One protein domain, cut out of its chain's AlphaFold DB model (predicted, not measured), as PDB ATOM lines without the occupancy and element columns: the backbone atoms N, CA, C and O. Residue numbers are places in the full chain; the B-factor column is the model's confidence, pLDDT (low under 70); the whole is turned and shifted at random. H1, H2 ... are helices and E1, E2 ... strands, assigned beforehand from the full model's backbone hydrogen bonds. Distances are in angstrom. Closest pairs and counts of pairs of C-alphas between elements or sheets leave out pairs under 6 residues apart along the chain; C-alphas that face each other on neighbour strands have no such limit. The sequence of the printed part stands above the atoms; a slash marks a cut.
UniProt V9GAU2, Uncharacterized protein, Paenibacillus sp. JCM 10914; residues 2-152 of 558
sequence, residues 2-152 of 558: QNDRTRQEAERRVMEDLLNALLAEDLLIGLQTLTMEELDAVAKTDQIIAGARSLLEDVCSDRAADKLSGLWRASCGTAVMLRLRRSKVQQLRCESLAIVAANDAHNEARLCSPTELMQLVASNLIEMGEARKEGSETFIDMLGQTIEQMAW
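Overview. This is residues 2 to 152 of the 558 residues of an uncharacterized protein of Paenibacillus sp. JCM 10914 (UniProt V9GAU2). A strongly twisted sheet of five strands stands between two groups of helices: H2 and H3 pack on one face, H1 and H4 on the other. H5, beyond these two, folds back along H4 and makes with H1 and H4 a bundle of three helices. The printed part has 151 residues, with five named helices and five named strands in the order H1 E1 H2 H3 E2 E3 E4 E5 H4 H5. The sheet runs E1 E2 E3 E4 E5, all antiparallel, and the class is mixed. The whole is compact, with a radius of gyration of the C-alphas of 15.2 A, and rounded, spanning 40 by 39 by 37 A.

Arrangement. The sheet runs, strand beside strand, E1, residues 32 to 34, E2, 68 to 73, E3, 79 to 86, E4, 92 to 101, and E5, 109 to 111. E2 to E5 form a meander, each strand the antiparallel neighbour of the one before, in three hairpins. Within hydrogen-bond range are N 32 and O 71 at 2.9 A, N 70 and O 82 at 2.8 A, N 81 and O 99 at 2.8 A, and N 100 and O 110 at 2.9 A. E4 bends by 86 degrees at residue 96. H3, residues 47 to 59, is on the sheet at a height of 7.8 A; its closest C-alpha to E5 is that of Ala 52, 4.9 A from Ala 109. H2, residues 36 to 45, on the same face, touches H3 only at the corner, closest at the C-alphas of Ala 43 and Ala 50, 4.4 A. H1, residues 2 to 24, is on the opposite face at a height of 6.6 A; the C-alphas of Asn 20 and Arg 93 in E4 are closest, 5.5 A. H4, residues 114 to 127, on the same face as H1, touches it with residue 114 alone, closest at the C-alphas of Met 15 and Pro 114, 5.1 A. H5, residues 133 to 152, is not on the sheet; it forms a helical hairpin with H4 at a shallow tilt of 10 degrees, the closest C-alphas being Thr 115 and Ile 140, 5.7 A. With residues 143 to 151 H5 touches H1, closest at the C-alphas of Arg 7 and Ala 151, 5.1 A. Every O i to N i+4 pair is within hydrogen-bond range in H1, H3, H4 and H5; in H2, 5 of 6 are.

Along the chain. H1 is 33.4 A long from C-alpha 2 at (36.063, -28.935, 23.286), H5 29.0 A to C-alpha 152 at (35.687, -22.933, 33.161). E3 measures 21.6 A and E4 21.4 A, E4 from C-alpha 92 at (8.459, -33.831, 41.407).

Size, cuts and confidence. The C-alphas farthest apart, of Thr 45 and Trp 152, are 43.3 A apart. The printed part has no cut and no long link. Its mean pLDDT is 85.5; residues 2 to 3, 60 to 66, 96 to 97 and 102 to 107 are under 70.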
ATOM      1  N   GLN A   2      35.977 -28.600  21.845       58.62
ATOM      2  CA  GLN A   2      36.063 -28.935  23.286       58.62
ATOM      3  C   GLN A   2      35.309 -27.918  24.164       58.62
ATOM      4  O   GLN A   2      34.501 -28.310  24.995       58.62
ATOM      5  N   ASN A   3      35.498 -26.619  23.899       66.38
ATOM      6  CA  ASN A   3      34.834 -25.530  24.627       66.38
ATOM      7  C   ASN A   3      33.289 -25.600  24.513       66.38
ATOM      8  O   ASN A   3      32.577 -25.466  25.502       66.38
ATOM      9  N   ASP A   4      32.768 -25.945  23.326       79.06
ATOM     10  CA  ASP A   4      31.319 -26.087  23.102       79.06
ATOM     11  C   ASP A   4      30.705 -27.247  23.902       79.06
ATOM     12  O   ASP A   4      29.614 -27.106  24.447       79.06
ATOM     13  N   ARG A   5      31.409 -28.385  24.020       84.81
ATOM     14  CA  ARG A   5      30.942 -29.535  24.817       84.81
ATOM     15  C   ARG A   5      30.892 -29.206  26.304       84.81
ATOM     16  O   ARG A   5      29.913 -29.525  26.972       84.81
ATOM     17  N   THR A   6      31.932 -28.551  26.810       88.56
ATOM     18  CA  THR A   6      32.009 -28.132  28.211       88.56
ATOM     19  C   THR A   6      30.895 -27.144  28.562       88.56
ATOM     20  O   THR A   6      30.231 -27.302  29.586       88.56
ATOM     21  N   ARG A   7      30.627 -26.170  27.683       90.69
ATOM     22  CA  ARG A   7      29.517 -25.227  27.857       90.69
ATOM     23  C   ARG A   7      28.156 -25.927  27.865       90.69
ATOM     24  O   ARG A   7      27.345 -25.646  28.739       90.69
ATOM     25  N   GLN A   8      27.919 -26.865  26.946       89.25
ATOM     26  CA  GLN A   8      26.672 -27.640  26.906       89.25
ATOM     27  C   GLN A   8      26.455 -28.458  28.187       89.25
ATOM     28  O   GLN A   8      25.347 -28.499  28.719       89.25
ATOM     29  N   GLU A   9      27.511 -29.075  28.722       88.88
ATOM     30  CA  GLU A   9      27.437 -29.796  29.995       88.88
ATOM     31  C   GLU A   9      27.183 -28.848  31.179       88.88
ATOM     32  O   GLU A   9      26.390 -29.173  32.068       88.88
ATOM     33  N   ALA A  10      27.788 -27.656  31.184       92.31
ATOM     34  CA  ALA A  10      27.506 -26.624  32.180       92.31
ATOM     35  C   ALA A  10      26.034 -26.178  32.138       92.31
ATOM     36  O   ALA A  10      25.367 -26.173  33.174       92.31
ATOM     37  N   GLU A  11      25.502 -25.874  30.951       92.44
ATOM     38  CA  GLU A  11      24.088 -25.526  30.754       92.44
ATOM     39  C   GLU A  11      23.163 -26.651  31.222       92.44
ATOM     40  O   GLU A  11      22.178 -26.385  31.912       92.44
ATOM     41  N   ARG A  12      23.503 -27.912  30.928       89.56
ATOM     42  CA  ARG A  12      22.734 -29.081  31.372       89.56
ATOM     43  C   ARG A  12      22.671 -29.180  32.898       89.56
ATOM     44  O   ARG A  12      21.583 -29.383  33.440       89.56
ATOM     45  N   ARG A  13      23.806 -29.020  33.593       89.69
ATOM     46  CA  ARG A  13      23.878 -29.061  35.070       89.69
ATOM     47  C   ARG A  13      23.103 -27.911  35.708       89.69
ATOM     48  O   ARG A  13      22.317 -28.141  36.623       89.69
ATOM     49  N   VAL A  14      23.278 -26.691  35.195       93.44
ATOM     50  CA  VAL A  14      22.565 -25.504  35.693       93.44
ATOM     51  C   VAL A  14      21.061 -25.622  35.437       93.44
ATOM     52  O   VAL A  14      20.273 -25.299  36.322       93.44
ATOM     53  N   MET A  15      20.646 -26.143  34.276       93.12
ATOM     54  CA  MET A  15      19.235 -26.402  33.969       93.12
ATOM     55  C   MET A  15      18.615 -27.407  34.943       93.12
ATOM     56  O   MET A  15      17.484 -27.219  35.384       93.12
ATOM     57  N   GLU A  16      19.336 -28.476  35.289       90.38
ATOM     58  CA  GLU A  16      18.854 -29.478  36.242       90.38
ATOM     59  C   GLU A  16      18.657 -28.892  37.648       90.38
ATOM     60  O   GLU A  16      17.622 -29.141  38.273       90.38
ATOM     61  N   ASP A  17      19.609 -28.097  38.145       92.75
ATOM     62  CA  ASP A  17      19.460 -27.423  39.440       92.75
ATOM     63  C   ASP A  17      18.338 -26.360  39.389       92.75
ATOM     64  O   ASP A  17      17.527 -26.295  40.313       92.75
ATOM     65  N   LEU A  18      18.213 -25.599  38.290       95.00
ATOM     66  CA  LEU A  18      17.151 -24.603  38.091       95.00
ATOM     67  C   LEU A  18      15.758 -25.228  38.087       95.00
ATOM     68  O   LEU A  18      14.904 -24.811  38.860       95.00
ATOM     69  N   LEU A  19      15.517 -26.237  37.253       93.06
ATOM     70  CA  LEU A  19      14.209 -26.888  37.170       93.06
ATOM     71  C   LEU A  19      13.815 -27.538  38.494       93.06
ATOM     72  O   LEU A  19      12.669 -27.417  38.916       93.06
ATOM     73  N   ASN A  20      14.748 -28.218  39.167       91.44
ATOM     74  CA  ASN A  20      14.448 -28.824  40.462       91.44
ATOM     75  C   ASN A  20      14.138 -27.771  41.534       91.44
ATOM     76  O   ASN A  20      13.263 -28.040  42.356       91.44
ATOM     77  N   ALA A  21      14.797 -26.606  41.510       93.44
ATOM     78  CA  ALA A  21      14.483 -25.484  42.395       93.44
ATOM     79  C   ALA A  21      13.103 -24.885  42.081       93.44
ATOM     80  O   ALA A  21      12.272 -24.770  42.975       93.44
ATOM     81  N   LEU A  22      12.806 -24.617  40.803       94.00
ATOM     82  CA  LEU A  22      11.497 -24.119  40.362       94.00
ATOM     83  C   LEU A  22      10.347 -25.061  40.756       94.00
ATOM     84  O   LEU A  22       9.284 -24.596  41.154       94.00
ATOM     85  N   LEU A  23      10.555 -26.379  40.663       92.69
ATOM     86  CA  LEU A  23       9.581 -27.391  41.090       92.69
ATOM     87  C   LEU A  23       9.447 -27.477  42.615       92.69
ATOM     88  O   LEU A  23       8.355 -27.733  43.114       92.69
ATOM     89  N   ALA A  24      10.546 -27.321  43.357       90.88
ATOM     90  CA  ALA A  24      10.531 -27.375  44.818       90.88
ATOM     91  C   ALA A  24       9.845 -26.147  45.435       90.88
ATOM     92  O   ALA A  24       9.201 -26.275  46.474       90.88
ATOM     93  N   GLU A  25       9.965 -24.989  44.783       92.00
ATOM     94  CA  GLU A  25       9.373 -23.715  45.210       92.00
ATOM     95  C   GLU A  25       8.022 -23.404  44.535       92.00
ATOM     96  O   GLU A  25       7.468 -22.332  44.750       92.00
ATOM     97  N   ASP A  26       7.479 -24.336  43.740       92.12
ATOM     98  CA  ASP A  26       6.198 -24.197  43.020       92.12
ATOM     99  C   ASP A  26       6.110 -22.945  42.118       92.12
ATOM    100  O   ASP A  26       5.073 -22.304  41.965       92.12
ATOM    101  N   LEU A  27       7.231 -22.585  41.483       94.25
ATOM    102  CA  LEU A  27       7.353 -21.376  40.657       94.25
ATOM    103  C   LEU A  27       6.888 -21.577  39.204       94.25
ATOM    104  O   LEU A  27       6.767 -20.612  38.450       94.25
ATOM    105  N   LEU A  28       6.598 -22.816  38.796       92.94
ATOM    106  CA  LEU A  28       5.977 -23.145  37.504       92.94
ATOM    107  C   LEU A  28       4.453 -23.225  37.645       92.94
ATOM    108  O   LEU A  28       3.837 -24.264  37.400       92.94
ATOM    109  N   ILE A  29       3.841 -22.112  38.047       90.88
ATOM    110  CA  ILE A  29       2.403 -22.034  38.324       90.88
ATOM    111  C   ILE A  29       1.609 -22.466  37.081       90.88
ATOM    112  O   ILE A  29       1.789 -21.921  35.990       90.88
ATOM    113  N   GLY A  30       0.736 -23.464  37.249       91.56
ATOM    114  CA  GLY A  30      -0.059 -24.046  36.162       91.56
ATOM    115  C   GLY A  30       0.624 -25.180  35.386       91.56
ATOM    116  O   GLY A  30       0.114 -25.583  34.339       91.56
ATOM    117  N   LEU A  31       1.757 -25.706  35.867       93.94
ATOM    118  CA  LEU A  31       2.403 -26.890  35.297       93.94
ATOM    119  C   LEU A  31       1.458 -28.101  35.322       93.94
ATOM    120  O   LEU A  31       1.041 -28.577  36.378       93.94
ATOM    121  N   GLN A  32       1.167 -28.647  34.145       94.06
ATOM    122  CA  GLN A  32       0.423 -29.892  33.994       94.06
ATOM    123  C   GLN A  32       1.381 -31.074  34.060       94.06
ATOM    124  O   GLN A  32       2.426 -31.069  33.411       94.06
ATOM    125  N   THR A  33       1.008 -32.104  34.816       92.62
ATOM    126  CA  THR A  33       1.755 -33.363  34.869       92.62
ATOM    127  C   THR A  33       0.963 -34.430  34.126       92.62
ATOM    128  O   THR A  33      -0.116 -34.809  34.570       92.62
ATOM    129  N   LEU A  34       1.497 -34.886  32.999       90.38
ATOM    130  CA  LEU A  34       0.836 -35.772  32.047       90.38
ATOM    131  C   LEU A  34       1.532 -37.136  32.010       90.38
ATOM    132  O   LEU A  34       2.764 -37.233  32.032       90.38
ATOM    133  N   THR A  35       0.746 -38.199  31.905       87.75
ATOM    134  CA  THR A  35       1.216 -39.514  31.460       87.75
ATOM    135  C   THR A  35       1.640 -39.462  29.989       87.75
ATOM    136  O   THR A  35       1.350 -38.506  29.267       87.75
ATOM    137  N   MET A  36       2.333 -40.500  29.515       80.38
ATOM    138  CA  MET A  36       2.692 -40.597  28.095       80.38
ATOM    139  C   MET A  36       1.458 -40.630  27.183       80.38
ATOM    140  O   MET A  36       1.454 -39.973  26.149       80.38
ATOM    141  N   GLU A  37       0.391 -41.325  27.590       85.00
ATOM    142  CA  GLU A  37      -0.854 -41.409  26.816       85.00
ATOM    143  C   GLU A  37      -1.569 -40.053  26.721       85.00
ATOM    144  O   GLU A  37      -2.033 -39.664  25.647       85.00
ATOM    145  N   GLU A  38      -1.623 -39.301  27.824       89.88
ATOM    146  CA  GLU A  38      -2.183 -37.945  27.837       89.88
ATOM    147  C   GLU A  38      -1.349 -36.991  26.978       89.88
ATOM    148  O   GLU A  38      -1.908 -36.198  26.217       89.88
ATOM    149  N   LEU A  39      -0.017 -37.098  27.030       86.25
ATOM    150  CA  LEU A  39       0.859 -36.309  26.168       86.25
ATOM    151  C   LEU A  39       0.638 -36.637  24.683       86.25
ATOM    152  O   LEU A  39       0.568 -35.722  23.863       86.25
ATOM    153  N   ASP A  40       0.487 -37.916  24.331       85.19
ATOM    154  CA  ASP A  40       0.197 -38.350  22.960       85.19
ATOM    155  C   ASP A  40      -1.155 -37.815  22.467       85.19
ATOM    156  O   ASP A  40      -1.301 -37.475  21.290       85.19
ATOM    157  N   ALA A  41      -2.151 -37.717  23.350       88.62
ATOM    158  CA  ALA A  41      -3.438 -37.116  23.022       88.62
ATOM    159  C   ALA A  41      -3.300 -35.617  22.710       88.62
ATOM    160  O   ALA A  41      -3.828 -35.162  21.694       88.62
ATOM    161  N   VAL A  42      -2.541 -34.872  23.520       87.50
ATOM    162  CA  VAL A  42      -2.284 -33.438  23.297       87.50
ATOM    163  C   VAL A  42      -1.467 -33.210  22.018       87.50
ATOM    164  O   VAL A  42      -1.814 -32.346  21.211       87.50
ATOM    165  N   ALA A  43      -0.432 -34.021  21.780       85.69
ATOM    166  CA  ALA A  43       0.436 -33.916  20.606       85.69
ATOM    167  C   ALA A  43      -0.305 -34.165  19.278       85.69
ATOM    168  O   ALA A  43       0.082 -33.634  18.243       85.69
ATOM    169  N   LYS A  44      -1.405 -34.932  19.277       87.56
ATOM    170  CA  LYS A  44      -2.245 -35.111  18.075       87.56
ATOM    171  C   LYS A  44      -2.992 -33.841  17.672       87.56
ATOM    172  O   LYS A  44      -3.348 -33.694  16.505       87.56
ATOM    173  N   THR A  45      -3.266 -32.963  18.632       85.62
ATOM    174  CA  THR A  45      -4.068 -31.746  18.436       85.62
ATOM    175  C   THR A  45      -3.235 -30.469  18.345       85.62
ATOM    176  O   THR A  45      -3.753 -29.448  17.908       85.62
ATOM    177  N   ASP A  46      -1.959 -30.523  18.729       85.38
ATOM    178  CA  ASP A  46      -1.055 -29.376  18.811       85.38
ATOM    179  C   ASP A  46       0.292 -29.742  18.150       85.38
ATOM    180  O   ASP A  46       1.095 -30.501  18.701       85.38
ATOM    181  N   GLN A  47       0.522 -29.229  16.932       80.06
ATOM    182  CA  GLN A  47       1.724 -29.528  16.137       80.06
ATOM    183  C   GLN A  47       3.016 -29.062  16.819       80.06
ATOM    184  O   GLN A  47       4.060 -29.699  16.661       80.06
ATOM    185  N   ILE A  48       2.941 -27.986  17.601       79.00
ATOM    186  CA  ILE A  48       4.072 -27.433  18.344       79.00
ATOM    187  C   ILE A  48       4.489 -28.426  19.438       79.00
ATOM    188  O   ILE A  48       5.668 -28.773  19.565       79.00
ATOM    189  N   ILE A  49       3.515 -28.969  20.175       86.00
ATOM    190  CA  ILE A  49       3.759 -30.008  21.188       86.00
ATOM    191  C   ILE A  49       4.262 -31.306  20.548       86.00
ATOM    192  O   ILE A  49       5.148 -31.954  21.108       86.00
ATOM    193  N   ALA A  50       3.764 -31.677  19.365       84.44
ATOM    194  CA  ALA A  50       4.257 -32.848  18.639       84.44
ATOM    195  C   ALA A  50       5.759 -32.749  18.318       84.44
ATOM    196  O   ALA A  50       6.501 -33.709  18.544       84.44
ATOM    197  N   GLY A  51       6.218 -31.582  17.852       83.12
ATOM    198  CA  GLY A  51       7.637 -31.325  17.590       83.12
ATOM    199  C   GLY A  51       8.490 -31.394  18.857       83.12
ATOM    200  O   GLY A  51       9.521 -32.069  18.880       83.12
ATOM    201  N   ALA A  52       8.035 -30.765  19.945       83.81
ATOM    202  CA  ALA A  52       8.754 -30.774  21.218       83.81
ATOM    203  C   ALA A  52       8.829 -32.168  21.847       83.81
ATOM    204  O   ALA A  52       9.873 -32.544  22.375       83.81
ATOM    205  N   ARG A  53       7.765 -32.967  21.730       84.56
ATOM    206  CA  ARG A  53       7.750 -34.379  22.128       84.56
ATOM    207  C   ARG A  53       8.797 -35.190  21.365       84.56
ATOM    208  O   ARG A  53       9.525 -35.943  22.002       84.56
ATOM    209  N   SER A  54       8.877 -35.035  20.041       82.75
ATOM    210  CA  SER A  54       9.872 -35.740  19.217       82.75
ATOM    211  C   SER A  54      11.293 -35.402  19.667       82.75
ATOM    212  O   SER A  54      12.081 -36.300  19.940       82.75
ATOM    213  N   LEU A  55      11.590 -34.112  19.845       81.56
ATOM    214  CA  LEU A  55      12.903 -33.674  20.321       81.56
ATOM    215  C   LEU A  55      13.206 -34.196  21.736       81.56
ATOM    216  O   LEU A  55      14.339 -34.565  22.037       81.56
ATOM    217  N   LEU A  56      12.194 -34.273  22.607       79.25
ATOM    218  CA  LEU A  56      12.333 -34.835  23.952       79.25
ATOM    219  C   LEU A  56      12.663 -36.329  23.924       79.25
ATOM    220  O   LEU A  56      13.397 -36.802  24.784       79.25
ATOM    221  N   GLU A  57      12.119 -37.083  22.968       76.94
ATOM    222  CA  GLU A  57      12.439 -38.503  22.773       76.94
ATOM    223  C   GLU A  57      13.857 -38.711  22.221       76.94
ATOM    224  O   GLU A  57      14.512 -39.679  22.606       76.94
ATOM    225  N   ASP A  58      14.348 -37.793  21.386       76.56
ATOM    226  CA  ASP A  58      15.708 -37.846  20.834       76.56
ATOM    227  C   ASP A  58      16.779 -37.513  21.885       76.56
ATOM    228  O   ASP A  58      17.849 -38.125  21.912       76.56
ATOM    229  N   VAL A  59      16.497 -36.549  22.768       72.25
ATOM    230  CA  VAL A  59      17.450 -36.071  23.785       72.25
ATOM    231  C   VAL A  59      17.407 -36.921  25.062       72.25
ATOM    232  O   VAL A  59      18.434 -37.112  25.714       72.25
ATOM    233  N   CYS A  60      16.246 -37.473  25.427       68.38
ATOM    234  CA  CYS A  60      16.105 -38.349  26.589       68.38
ATOM    235  C   CYS A  60      16.152 -39.826  26.158       68.38
ATOM    236  O   CYS A  60      15.128 -40.434  25.856       68.38
ATOM    237  N   SER A  61      17.335 -40.440  26.207       54.28
ATOM    238  CA  SER A  61      17.568 -41.827  25.765       54.28
ATOM    239  C   SER A  61      16.924 -42.924  26.633       54.28
ATOM    240  O   SER A  61      17.009 -44.103  26.294       54.28
ATOM    241  N   ASP A  62      16.315 -42.575  27.767       54.34
ATOM    242  CA  ASP A  62      15.892 -43.532  28.791       54.34
ATOM    243  C   ASP A  62      14.362 -43.591  28.943       54.34
ATOM    244  O   ASP A  62      13.730 -42.679  29.486       54.34
ATOM    245  N   ARG A  63      13.779 -44.697  28.459       50.25
ATOM    246  CA  ARG A  63      12.334 -44.986  28.384       50.25
ATOM    247  C   ARG A  63      11.803 -45.734  29.620       50.25
ATOM    248  O   ARG A  63      11.039 -46.687  29.474       50.25
ATOM    249  N   ALA A  64      12.229 -45.373  30.830       52.69
ATOM    250  CA  ALA A  64      11.697 -46.020  32.035       52.69
ATOM    251  C   ALA A  64      10.191 -45.718  32.224       52.69
ATOM    252  O   ALA A  64       9.735 -44.609  31.947       52.69
ATOM    253  N   ALA A  65       9.428 -46.706  32.707       43.41
ATOM    254  CA  ALA A  65       7.959 -46.693  32.761       43.41
ATOM    255  C   ALA A  65       7.344 -45.704  33.778       43.41
ATOM    256  O   ALA A  65       6.175 -45.354  33.648       43.41
ATOM    257  N   ASP A  66       8.125 -45.208  34.744       58.69
ATOM    258  CA  ASP A  66       7.653 -44.324  35.826       58.69
ATOM    259  C   ASP A  66       7.797 -42.817  35.516       58.69
ATOM    260  O   ASP A  66       7.685 -41.968  36.409       58.69
ATOM    261  N   LYS A  67       8.087 -42.462  34.258       70.25
ATOM    262  CA  LYS A  67       8.371 -41.078  33.848       70.25
ATOM    263  C   LYS A  67       7.096 -40.334  33.440       70.25
ATOM    264  O   LYS A  67       6.305 -40.812  32.631       70.25
ATOM    265  N   LEU A  68       6.928 -39.132  33.988       85.44
ATOM    266  CA  LEU A  68       5.851 -38.189  33.680       85.44
ATOM    267  C   LEU A  68       6.369 -37.094  32.740       85.44
ATOM    268  O   LEU A  68       7.576 -36.851  32.635       85.44
ATOM    269  N   SER A  69       5.454 -36.407  32.070       87.38
ATOM    270  CA  SER A  69       5.761 -35.253  31.228       87.38
ATOM    271  C   SER A  69       5.160 -34.002  31.844       87.38
ATOM    272  O   SER A  69       3.960 -33.946  32.093       87.38
ATOM    273  N   GLY A  70       5.992 -33.005  32.106       90.88
ATOM    274  CA  GLY A  70       5.548 -31.677  32.492       90.88
ATOM    275  C   GLY A  70       5.238 -30.849  31.251       90.88
ATOM    276  O   GLY A  70       6.087 -30.768  30.364       90.88
ATOM    277  N   LEU A  71       4.058 -30.236  31.198       91.94
ATOM    278  CA  LEU A  71       3.686 -29.233  30.200       91.94
ATOM    279  C   LEU A  71       3.286 -27.947  30.921       91.94
ATOM    280  O   LEU A  71       2.268 -27.897  31.609       91.94
ATOM    281  N   TRP A  72       4.087 -26.901  30.762       93.25
ATOM    282  CA  TRP A  72       3.815 -25.572  31.300       93.25
ATOM    283  C   TRP A  72       3.627 -24.585  30.153       93.25
ATOM    284  O   TRP A  72       4.327 -24.667  29.147       93.25
ATOM    285  N   ARG A  73       2.678 -23.655  30.276       91.06
ATOM    286  CA  ARG A  73       2.467 -22.592  29.285       91.06
ATOM    287  C   ARG A  73       2.731 -21.244  29.943       91.06
ATOM    288  O   ARG A  73       2.053 -20.880  30.901       91.06
ATOM    289  N   ALA A  74       3.718 -20.524  29.423       89.69
ATOM    290  CA  ALA A  74       3.998 -19.153  29.819       89.69
ATOM    291  C   ALA A  74       2.855 -18.222  29.374       89.69
ATOM    292  O   ALA A  74       2.110 -18.537  28.440       89.69
ATOM    293  N   SER A  75       2.725 -17.056  30.004       87.12
ATOM    294  CA  SER A  75       1.671 -16.080  29.699       87.12
ATOM    295  C   SER A  75       1.765 -15.533  28.271       87.12
ATOM    296  O   SER A  75       0.751 -15.223  27.651       87.12
ATOM    297  N   CYS A  76       2.971 -15.522  27.700       85.06
ATOM    298  CA  CYS A  76       3.239 -15.171  26.305       85.06
ATOM    299  C   CYS A  76       2.866 -16.268  25.282       85.06
ATOM    300  O   CYS A  76       3.160 -16.127  24.093       85.06
ATOM    301  N   GLY A  77       2.250 -17.371  25.725       85.44
ATOM    302  CA  GLY A  77       1.793 -18.485  24.885       85.44
ATOM    303  C   GLY A  77       2.851 -19.558  24.609       85.44
ATOM    304  O   GLY A  77       2.517 -20.627  24.101       85.44
ATOM    305  N   THR A  78       4.111 -19.312  24.974       88.25
ATOM    306  CA  THR A  78       5.210 -20.276  24.830       88.25
ATOM    307  C   THR A  78       4.970 -21.511  25.696       88.25
ATOM    308  O   THR A  78       4.749 -21.395  26.903       88.25
ATOM    309  N   ALA A  79       5.046 -22.701  25.099       89.12
ATOM    310  CA  ALA A  79       4.928 -23.960  25.823       89.12
ATOM    311  C   ALA A  79       6.315 -24.501  26.193       89.12
ATOM    312  O   ALA A  79       7.235 -24.511  25.378       89.12
ATOM    313  N   VAL A  80       6.458 -24.981  27.423       90.44
ATOM    314  CA  VAL A  80       7.672 -25.607  27.942       90.44
ATOM    315  C   VAL A  80       7.352 -27.040  28.332       90.44
ATOM    316  O   VAL A  80       6.444 -27.296  29.126       90.44
ATOM    317  N   MET A  81       8.112 -27.975  27.774       88.81
ATOM    318  CA  MET A  81       8.030 -29.399  28.059       88.81
ATOM    319  C   MET A  81       9.273 -29.879  28.802       88.81
ATOM    320  O   MET A  81      10.400 -29.515  28.471       88.81
ATOM    321  N   LEU A  82       9.060 -30.719  29.808       87.81
ATOM    322  CA  LEU A  82      10.111 -31.267  30.666       87.81
ATOM    323  C   LEU A  82       9.796 -32.719  31.033       87.81
ATOM    324  O   LEU A  82       8.634 -33.086  31.214       87.81
ATOM    325  N   ARG A  83      10.827 -33.557  31.187       86.56
ATOM    326  CA  ARG A  83      10.661 -34.890  31.785       86.56
ATOM    327  C   ARG A  83      10.672 -34.792  33.298       86.56
ATOM    328  O   ARG A  83      11.517 -34.116  33.884       86.56
ATOM    329  N   LEU A  84       9.732 -35.488  33.919       87.00
ATOM    330  CA  LEU A  84       9.502 -35.483  35.351       87.00
ATOM    331  C   LEU A  84       9.549 -36.902  35.906       87.00
ATOM    332  O   LEU A  84       9.116 -37.864  35.275       87.00
ATOM    333  N   ARG A  85       9.997 -37.008  37.149       83.88
ATOM    334  CA  ARG A  85       9.852 -38.200  37.980       83.88
ATOM    335  C   ARG A  85       9.317 -37.817  39.348       83.88
ATOM    336  O   ARG A  85       9.567 -36.715  39.845       83.88
ATOM    337  N   ARG A  86       8.628 -38.755  39.990       83.50
ATOM    338  CA  ARG A  86       8.217 -38.596  41.387       83.50
ATOM    339  C   ARG A  86       9.431 -38.701  42.308       83.50
ATOM    340  O   ARG A  86      10.361 -39.466  42.048       83.50
ATOM    341  N   SER A  87       9.421 -37.939  43.394       78.50
ATOM    342  CA  SER A  87      10.411 -38.046  44.466       78.50
ATOM    343  C   SER A  87       9.730 -37.901  45.831       78.50
ATOM    344  O   SER A  87       8.589 -37.456  45.935       78.50
ATOM    345  N   LYS A  88      10.401 -38.368  46.888       76.00
ATOM    346  CA  LYS A  88       9.940 -38.231  48.279       76.00
ATOM    347  C   LYS A  88      10.512 -36.994  48.967       76.00
ATOM    348  O   LYS A  88       9.899 -36.491  49.896       76.00
ATOM    349  N   VAL A  89      11.672 -36.515  48.509       79.56
ATOM    350  CA  VAL A  89      12.318 -35.305  49.046       79.56
ATOM    351  C   VAL A  89      11.599 -34.041  48.578       79.56
ATOM    352  O   VAL A  89      11.452 -33.098  49.344       79.56
ATOM    353  N   GLN A  90      11.090 -34.064  47.348       82.25
ATOM    354  CA  GLN A  90      10.168 -33.082  46.782       82.25
ATOM    355  C   GLN A  90       9.192 -33.823  45.865       82.25
ATOM    356  O   GLN A  90       9.557 -34.871  45.338       82.25
ATOM    357  N   GLN A  91       7.979 -33.308  45.648       84.31
ATOM    358  CA  GLN A  91       6.933 -34.050  44.926       84.31
ATOM    359  C   GLN A  91       7.377 -34.517  43.530       84.31
ATOM    360  O   GLN A  91       7.169 -35.675  43.152       84.31
ATOM    361  N   LEU A  92       8.023 -33.620  42.783       87.38
ATOM    362  CA  LEU A  92       8.459 -33.831  41.407       87.38
ATOM    363  C   LEU A  92       9.900 -33.364  41.235       87.38
ATOM    364  O   LEU A  92      10.293 -32.323  41.758       87.38
ATOM    365  N   ARG A  93      10.682 -34.126  40.473       86.50
ATOM    366  CA  ARG A  93      12.031 -33.753  40.034       86.50
ATOM    367  C   ARG A  93      12.152 -33.884  38.533       86.50
ATOM    368  O   ARG A  93      11.542 -34.778  37.949       86.50
ATOM    369  N   CYS A  94      12.967 -33.035  37.923       84.94
ATOM    370  CA  CYS A  94      13.220 -33.113  36.493       84.94
ATOM    371  C   CYS A  94      14.230 -34.217  36.151       84.94
ATOM    372  O   CYS A  94      15.148 -34.507  36.924       84.94
ATOM    373  N   GLU A  95      14.092 -34.784  34.958       70.62
ATOM    374  CA  GLU A  95      15.098 -35.628  34.314       70.62
ATOM    375  C   GLU A  95      15.634 -34.904  33.079       70.62
ATOM    376  O   GLU A  95      15.166 -35.132  31.977       70.62
ATOM    377  N   SER A  96      16.580 -33.994  33.329       66.06
ATOM    378  CA  SER A  96      17.449 -33.275  32.381       66.06
ATOM    379  C   SER A  96      16.806 -32.552  31.175       66.06
ATOM    380  O   SER A  96      16.156 -33.149  30.330       66.06
ATOM    381  N   LEU A  97      17.171 -31.267  31.041       68.69
ATOM    382  CA  LEU A  97      16.860 -30.313  29.959       68.69
ATOM    383  C   LEU A  97      15.369 -29.956  29.778       68.69
ATOM    384  O   LEU A  97      14.492 -30.809  29.702       68.69
ATOM    385  N   ALA A  98      15.090 -28.652  29.685       75.12
ATOM    386  CA  ALA A  98      13.780 -28.137  29.296       75.12
ATOM    387  C   ALA A  98      13.733 -27.894  27.784       75.12
ATOM    388  O   ALA A  98      14.678 -27.363  27.192       75.12
ATOM    389  N   ILE A  99      12.602 -28.235  27.175       80.56
ATOM    390  CA  ILE A  99      12.324 -27.987  25.761       80.56
ATOM    391  C   ILE A  99      11.290 -26.885  25.661       80.56
ATOM    392  O   ILE A  99      10.236 -26.960  26.287       80.56
ATOM    393  N   VAL A 100      11.585 -25.874  24.855       77.12
ATOM    394  CA  VAL A 100      10.626 -24.832  24.509       77.12
ATOM    395  C   VAL A 100      10.058 -25.137  23.133       77.12
ATOM    396  O   VAL A 100      10.786 -25.321  22.158       77.12
ATOM    397  N   ALA A 101       8.738 -25.163  23.068       73.31
ATOM    398  CA  ALA A 101       7.974 -25.202  21.844       73.31
ATOM    399  C   ALA A 101       7.451 -23.776  21.589       73.31
ATOM    400  O   ALA A 101       6.842 -23.162  22.473       73.31
ATOM    401  N   ALA A 102       7.780 -23.204  20.430       66.12
ATOM    402  CA  ALA A 102       7.479 -21.809  20.126       66.12
ATOM    403  C   ALA A 102       5.971 -21.493  20.102       66.12
ATOM    404  O   ALA A 102       5.155 -22.374  19.864       66.12
ATOM    405  N   ASN A 103       5.605 -20.222  20.301       65.75
ATOM    406  CA  ASN A 103       4.245 -19.739  20.040       65.75
ATOM    407  C   ASN A 103       3.929 -19.726  18.523       65.75
ATOM    408  O   ASN A 103       4.820 -19.958  17.697       65.75
ATOM    409  N   ASP A 104       2.682 -19.395  18.163       55.00
ATOM    410  CA  ASP A 104       2.144 -19.356  16.787       55.00
ATOM    411  C   ASP A 104       3.025 -18.624  15.746       55.00
ATOM    412  O   ASP A 104       2.832 -18.797  14.543       55.00
ATOM    413  N   ALA A 105       4.000 -17.806  16.168       56.09
ATOM    414  CA  ALA A 105       4.872 -17.049  15.277       56.09
ATOM    415  C   ALA A 105       6.133 -17.797  14.804       56.09
ATOM    416  O   ALA A 105       6.685 -17.405  13.774       56.09
ATOM    417  N   HIS A 106       6.661 -18.786  15.542       57.22
ATOM    418  CA  HIS A 106       7.955 -19.431  15.209       57.22
ATOM    419  C   HIS A 106       7.882 -20.957  15.046       57.22
ATOM    420  O   HIS A 106       8.846 -21.530  14.559       57.22
ATOM    421  N   ASN A 107       6.757 -21.592  15.403       64.50
ATOM    422  CA  ASN A 107       6.334 -22.972  15.090       64.50
ATOM    423  C   ASN A 107       7.363 -24.129  15.195       64.50
ATOM    424  O   ASN A 107       7.087 -25.232  14.725       64.50
ATOM    425  N   GLU A 108       8.523 -23.921  15.817       74.94
ATOM    426  CA  GLU A 108       9.595 -24.910  15.943       74.94
ATOM    427  C   GLU A 108       9.934 -25.185  17.412       74.94
ATOM    428  O   GLU A 108       9.931 -24.294  18.268       74.94
ATOM    429  N   ALA A 109      10.227 -26.453  17.704       82.56
ATOM    430  CA  ALA A 109      10.690 -26.890  19.011       82.56
ATOM    431  C   ALA A 109      12.214 -26.805  19.104       82.56
ATOM    432  O   ALA A 109      12.925 -27.233  18.194       82.56
ATOM    433  N   ARG A 110      12.721 -26.297  20.229       87.06
ATOM    434  CA  ARG A 110      14.159 -26.192  20.494       87.06
ATOM    435  C   ARG A 110      14.489 -26.392  21.965       87.06
ATOM    436  O   ARG A 110      13.654 -26.204  22.849       87.06
ATOM    437  N   LEU A 111      15.746 -26.732  22.226       85.94
ATOM    438  CA  LEU A 111      16.280 -26.708  23.581       85.94
ATOM    439  C   LEU A 111      16.308 -25.266  24.100       85.94
ATOM    440  O   LEU A 111      16.660 -24.333  23.373       85.94
ATOM    441  N   CYS A 112      15.903 -25.109  25.353       87.75
ATOM    442  CA  CYS A 112      15.919 -23.841  26.060       87.75
ATOM    443  C   CYS A 112      17.170 -23.763  26.931       87.75
ATOM    444  O   CYS A 112      17.497 -24.726  27.629       87.75
ATOM    445  N   SER A 113      17.856 -22.626  26.916       90.69
ATOM    446  CA  SER A 113      18.918 -22.356  27.886       90.69
ATOM    447  C   SER A 113      18.331 -22.049  29.277       90.69
ATOM    448  O   SER A 113      17.172 -21.636  29.390       90.69
ATOM    449  N   PRO A 114      19.102 -22.213  30.369       93.81
ATOM    450  CA  PRO A 114      18.616 -21.887  31.714       93.81
ATOM    451  C   PRO A 114      18.137 -20.435  31.855       93.81
ATOM    452  O   PRO A 114      17.149 -20.165  32.538       93.81
ATOM    453  N   THR A 115      18.813 -19.494  31.192       95.19
ATOM    454  CA  THR A 115      18.469 -18.069  31.226       95.19
ATOM    455  C   THR A 115      17.167 -17.779  30.484       95.19
ATOM    456  O   THR A 115      16.330 -17.056  31.017       95.19
ATOM    457  N   GLU A 116      16.947 -18.378  29.311       92.81
ATOM    458  CA  GLU A 116      15.687 -18.253  28.562       92.81
ATOM    459  C   GLU A 116      14.494 -18.809  29.349       92.81
ATOM    460  O   GLU A 116      13.446 -18.167  29.420       92.81
ATOM    461  N   LEU A 117      14.648 -19.971  29.996       93.94
ATOM    462  CA  LEU A 117      13.590 -20.530  30.839       93.94
ATOM    463  C   LEU A 117      13.261 -19.576  31.990       93.94
ATOM    464  O   LEU A 117      12.093 -19.272  32.231       93.94
ATOM    465  N   MET A 118      14.286 -19.079  32.683       95.75
ATOM    466  CA  MET A 118      14.085 -18.172  33.808       95.75
ATOM    467  C   MET A 118      13.482 -16.830  33.370       95.75
ATOM    468  O   MET A 118      12.706 -16.251  34.123       95.75
ATOM    469  N   GLN A 119      13.762 -16.346  32.157       95.38
ATOM    470  CA  GLN A 119      13.097 -15.164  31.590       95.38
ATOM    471  C   GLN A 119      11.588 -15.381  31.416       95.38
ATOM    472  O   GLN A 119      10.806 -14.490  31.757       95.38
ATOM    473  N   LEU A 120      11.167 -16.558  30.934       94.44
ATOM    474  CA  LEU A 120       9.745 -16.908  30.822       94.44
ATOM    475  C   LEU A 120       9.083 -16.962  32.204       94.44
ATOM    476  O   LEU A 120       8.046 -16.337  32.415       94.44
ATOM    477  N   VAL A 121       9.707 -17.658  33.160       95.50
ATOM    478  CA  VAL A 121       9.194 -17.768  34.536       95.50
ATOM    479  C   VAL A 121       9.110 -16.397  35.206       95.50
ATOM    480  O   VAL A 121       8.078 -16.049  35.772       95.50
ATOM    481  N   ALA A 122      10.166 -15.588  35.106       96.31
ATOM    482  CA  ALA A 122      10.196 -14.248  35.677       96.31
ATOM    483  C   ALA A 122       9.100 -13.355  35.089       96.31
ATOM    484  O   ALA A 122       8.433 -12.656  35.844       96.31
ATOM    485  N   SER A 123       8.880 -13.401  33.771       95.00
ATOM    486  CA  SER A 123       7.824 -12.616  33.117       95.00
ATOM    487  C   SER A 123       6.443 -12.983  33.662       95.00
ATOM    488  O   SER A 123       5.708 -12.094  34.088       95.00
ATOM    489  N   ASN A 124       6.137 -14.282  33.765       95.12
ATOM    490  CA  ASN A 124       4.902 -14.767  34.381       95.12
ATOM    491  C   ASN A 124       4.745 -14.284  35.834       95.12
ATOM    492  O   ASN A 124       3.700 -13.747  36.194       95.12
ATOM    493  N   LEU A 125       5.773 -14.447  36.676       95.88
ATOM    494  CA  LEU A 125       5.704 -14.055  38.091       95.88
ATOM    495  C   LEU A 125       5.582 -12.535  38.273       95.88
ATOM    496  O   LEU A 125       4.892 -12.081  39.183       95.88
ATOM    497  N   ILE A 126       6.219 -11.737  37.410       96.06
ATOM    498  CA  ILE A 126       6.099 -10.271  37.417       96.06
ATOM    499  C   ILE A 126       4.677  -9.851  37.035       96.06
ATOM    500  O   ILE A 126       4.105  -8.992  37.705       96.06
ATOM    501  N   GLU A 127       4.087 -10.456  36.002       94.56
ATOM    502  CA  GLU A 127       2.695 -10.192  35.605       94.56
ATOM    503  C   GLU A 127       1.698 -10.550  36.716       94.56
ATOM    504  O   GLU A 127       0.690  -9.867  36.885       94.56
ATOM    505  N   MET A 128       2.008 -11.578  37.512       93.19
ATOM    506  CA  MET A 128       1.220 -11.982  38.680       93.19
ATOM    507  C   MET A 128       1.486 -11.133  39.937       93.19
ATOM    508  O   MET A 128       0.743 -11.247  40.908       93.19
ATOM    509  N   GLY A 129       2.511 -10.274  39.937       93.69
ATOM    510  CA  GLY A 129       2.906  -9.470  41.099       93.69
ATOM    511  C   GLY A 129       3.708 -10.224  42.170       93.69
ATOM    512  O   GLY A 129       3.940  -9.675  43.245       93.69
ATOM    513  N   GLU A 130       4.163 -11.442  41.875       92.81
ATOM    514  CA  GLU A 130       4.904 -12.330  42.789       92.81
ATOM    515  C   GLU A 130       6.429 -12.111  42.732       92.81
ATOM    516  O   GLU A 130       7.172 -12.558  43.604       92.81
ATOM    517  N   ALA A 131       6.925 -11.395  41.716       93.31
ATOM    518  CA  ALA A 131       8.347 -11.101  41.554       93.31
ATOM    519  C   ALA A 131       8.611  -9.637  41.181       93.31
ATOM    520  O   ALA A 131       7.813  -8.967  40.525       93.31
ATOM    521  N   ARG A 132       9.787  -9.136  41.579       95.31
ATOM    522  CA  ARG A 132      10.277  -7.807  41.187       95.31
ATOM    523  C   ARG A 132      11.228  -7.931  40.007       95.31
ATOM    524  O   ARG A 132      12.194  -8.686  40.085       95.31
ATOM    525  N   LYS A 133      11.030  -7.086  38.993       94.50
ATOM    526  CA  LYS A 133      11.856  -7.046  37.779       94.50
ATOM    527  C   LYS A 133      13.365  -6.993  38.061       94.50
ATOM    528  O   LYS A 133      14.095  -7.838  37.563       94.50
ATOM    529  N   GLU A 134      13.811  -6.070  38.911       94.81
ATOM    530  CA  GLU A 134      15.237  -5.889  39.242       94.81
ATOM    531  C   GLU A 134      15.869  -7.146  39.873       94.81
ATOM    532  O   GLU A 134      16.983  -7.546  39.527       94.81
ATOM    533  N   GLY A 135      15.141  -7.806  40.782       93.50
ATOM    534  CA  GLY A 135      15.598  -9.041  41.420       93.50
ATOM    535  C   GLY A 135      15.678 -10.198  40.425       93.50
ATOM    536  O   GLY A 135      16.662 -10.937  40.417       93.50
ATOM    537  N   SER A 136      14.679 -10.316  39.545       95.00
ATOM    538  CA  SER A 136      14.664 -11.316  38.477       95.00
ATOM    539  C   SER A 136      15.805 -11.120  37.476       95.00
ATOM    540  O   SER A 136      16.476 -12.088  37.133       95.00
ATOM    541  N   GLU A 137      16.073  -9.884  37.047       95.81
ATOM    542  CA  GLU A 137      17.184  -9.558  36.139       95.81
ATOM    543  C   GLU A 137      18.540  -9.901  36.768       95.81
ATOM    544  O   GLU A 137      19.366 -10.555  36.133       95.81
ATOM    545  N   THR A 138      18.732  -9.560  38.047       94.69
ATOM    546  CA  THR A 138      19.945  -9.919  38.801       94.69
ATOM    547  C   THR A 138      20.124 -11.437  38.889       94.69
ATOM    548  O   THR A 138      21.231 -11.950  38.743       94.69
ATOM    549  N   PHE A 139      19.044 -12.187  39.121       95.50
ATOM    550  CA  PHE A 139      19.098 -13.646  39.198       95.50
ATOM    551  C   PHE A 139      19.401 -14.302  37.846       95.50
ATOM    552  O   PHE A 139      20.194 -15.242  37.786       95.50
ATOM    553  N   ILE A 140      18.828 -13.786  36.756       96.75
ATOM    554  CA  ILE A 140      19.111 -14.254  35.391       96.75
ATOM    555  C   ILE A 140      20.571 -13.971  35.008       96.75
ATOM    556  O   ILE A 140      21.215 -14.828  34.402       96.75
ATOM    557  N   ASP A 141      21.121 -12.823  35.403       95.62
ATOM    558  CA  ASP A 141      22.546 -12.528  35.215       95.62
ATOM    559  C   ASP A 141      23.438 -13.502  36.006       95.62
ATOM    560  O   ASP A 141      24.356 -14.111  35.450       95.62
ATOM    561  N   MET A 142      23.108 -13.759  37.277       96.38
ATOM    562  CA  MET A 142      23.799 -14.765  38.093       96.38
ATOM    563  C   MET A 142      23.742 -16.170  37.477       96.38
ATOM    564  O   MET A 142      24.729 -16.904  37.548       96.38
ATOM    565  N   LEU A 143      22.619 -16.556  36.863       96.31
ATOM    566  CA  LEU A 143      22.485 -17.809  36.112       96.31
ATOM    567  C   LEU A 143      23.447 -17.857  34.923       96.31
ATOM    568  O   LEU A 143      24.178 -18.836  34.778       96.31
ATOM    569  N   GLY A 144      23.492 -16.797  34.111       96.06
ATOM    570  CA  GLY A 144      24.422 -16.693  32.985       96.06
ATOM    571  C   GLY A 144      25.880 -16.835  33.428       96.06
ATOM    572  O   GLY A 144      26.618 -17.660  32.891       96.06
ATOM    573  N   GLN A 145      26.275 -16.117  34.480       96.00
ATOM    574  CA  GLN A 145      27.627 -16.211  35.037       96.00
ATOM    575  C   GLN A 145      27.919 -17.579  35.673       96.00
ATOM    576  O   GLN A 145      29.052 -18.053  35.618       96.00
ATOM    577  N   THR A 146      26.913 -18.248  36.246       96.75
ATOM    578  CA  THR A 146      27.059 -19.619  36.766       96.75
ATOM    579  C   THR A 146      27.404 -20.591  35.641       96.75
ATOM    580  O   THR A 146      28.276 -21.436  35.835       96.75
ATOM    581  N   ILE A 147      26.770 -20.467  34.469       95.62
ATOM    582  CA  ILE A 147      27.061 -21.309  33.298       95.62
ATOM    583  C   ILE A 147      28.513 -21.115  32.850       95.62
ATOM    584  O   ILE A 147      29.227 -22.099  32.672       95.62
ATOM    585  N   GLU A 148      28.968 -19.866  32.720       95.50
ATOM    586  CA  GLU A 148      30.348 -19.561  32.315       95.50
ATOM    587  C   GLU A 148      31.369 -20.108  33.323       95.50
ATOM    588  O   GLU A 148      32.279 -20.845  32.946       95.50
ATOM    589  N   GLN A 149      31.186 -19.826  34.617       95.62
ATOM    590  CA  GLN A 149      32.107 -20.301  35.654       95.62
ATOM    591  C   GLN A 149      32.101 -21.830  35.772       95.62
ATOM    592  O   GLN A 149      33.157 -22.430  35.945       95.62
ATOM    593  N   MET A 150      30.943 -22.480  35.624       94.12
ATOM    594  CA  MET A 150      30.855 -23.942  35.588       94.12
ATOM    595  C   MET A 150      31.597 -24.515  34.377       94.12
ATOM    596  O   MET A 150      32.294 -25.517  34.519       94.12
ATOM    597  N   ALA A 151      31.497 -23.881  33.206       93.88
ATOM    598  CA  ALA A 151      32.252 -24.299  32.031       93.88
ATOM    599  C   ALA A 151      33.766 -24.195  32.285       93.88
ATOM    600  O   ALA A 151      34.485 -25.167  32.069       93.88
ATOM    601  N   TRP A 152      34.257 -23.084  32.840       93.12
ATOM    602  CA  TRP A 152      35.687 -22.933  33.161       93.12
ATOM    603  C   TRP A 152      36.185 -23.978  34.167       93.12
ATOM    604  O   TRP A 152      37.319 -24.446  34.064       93.12
TER     605      TRP A 152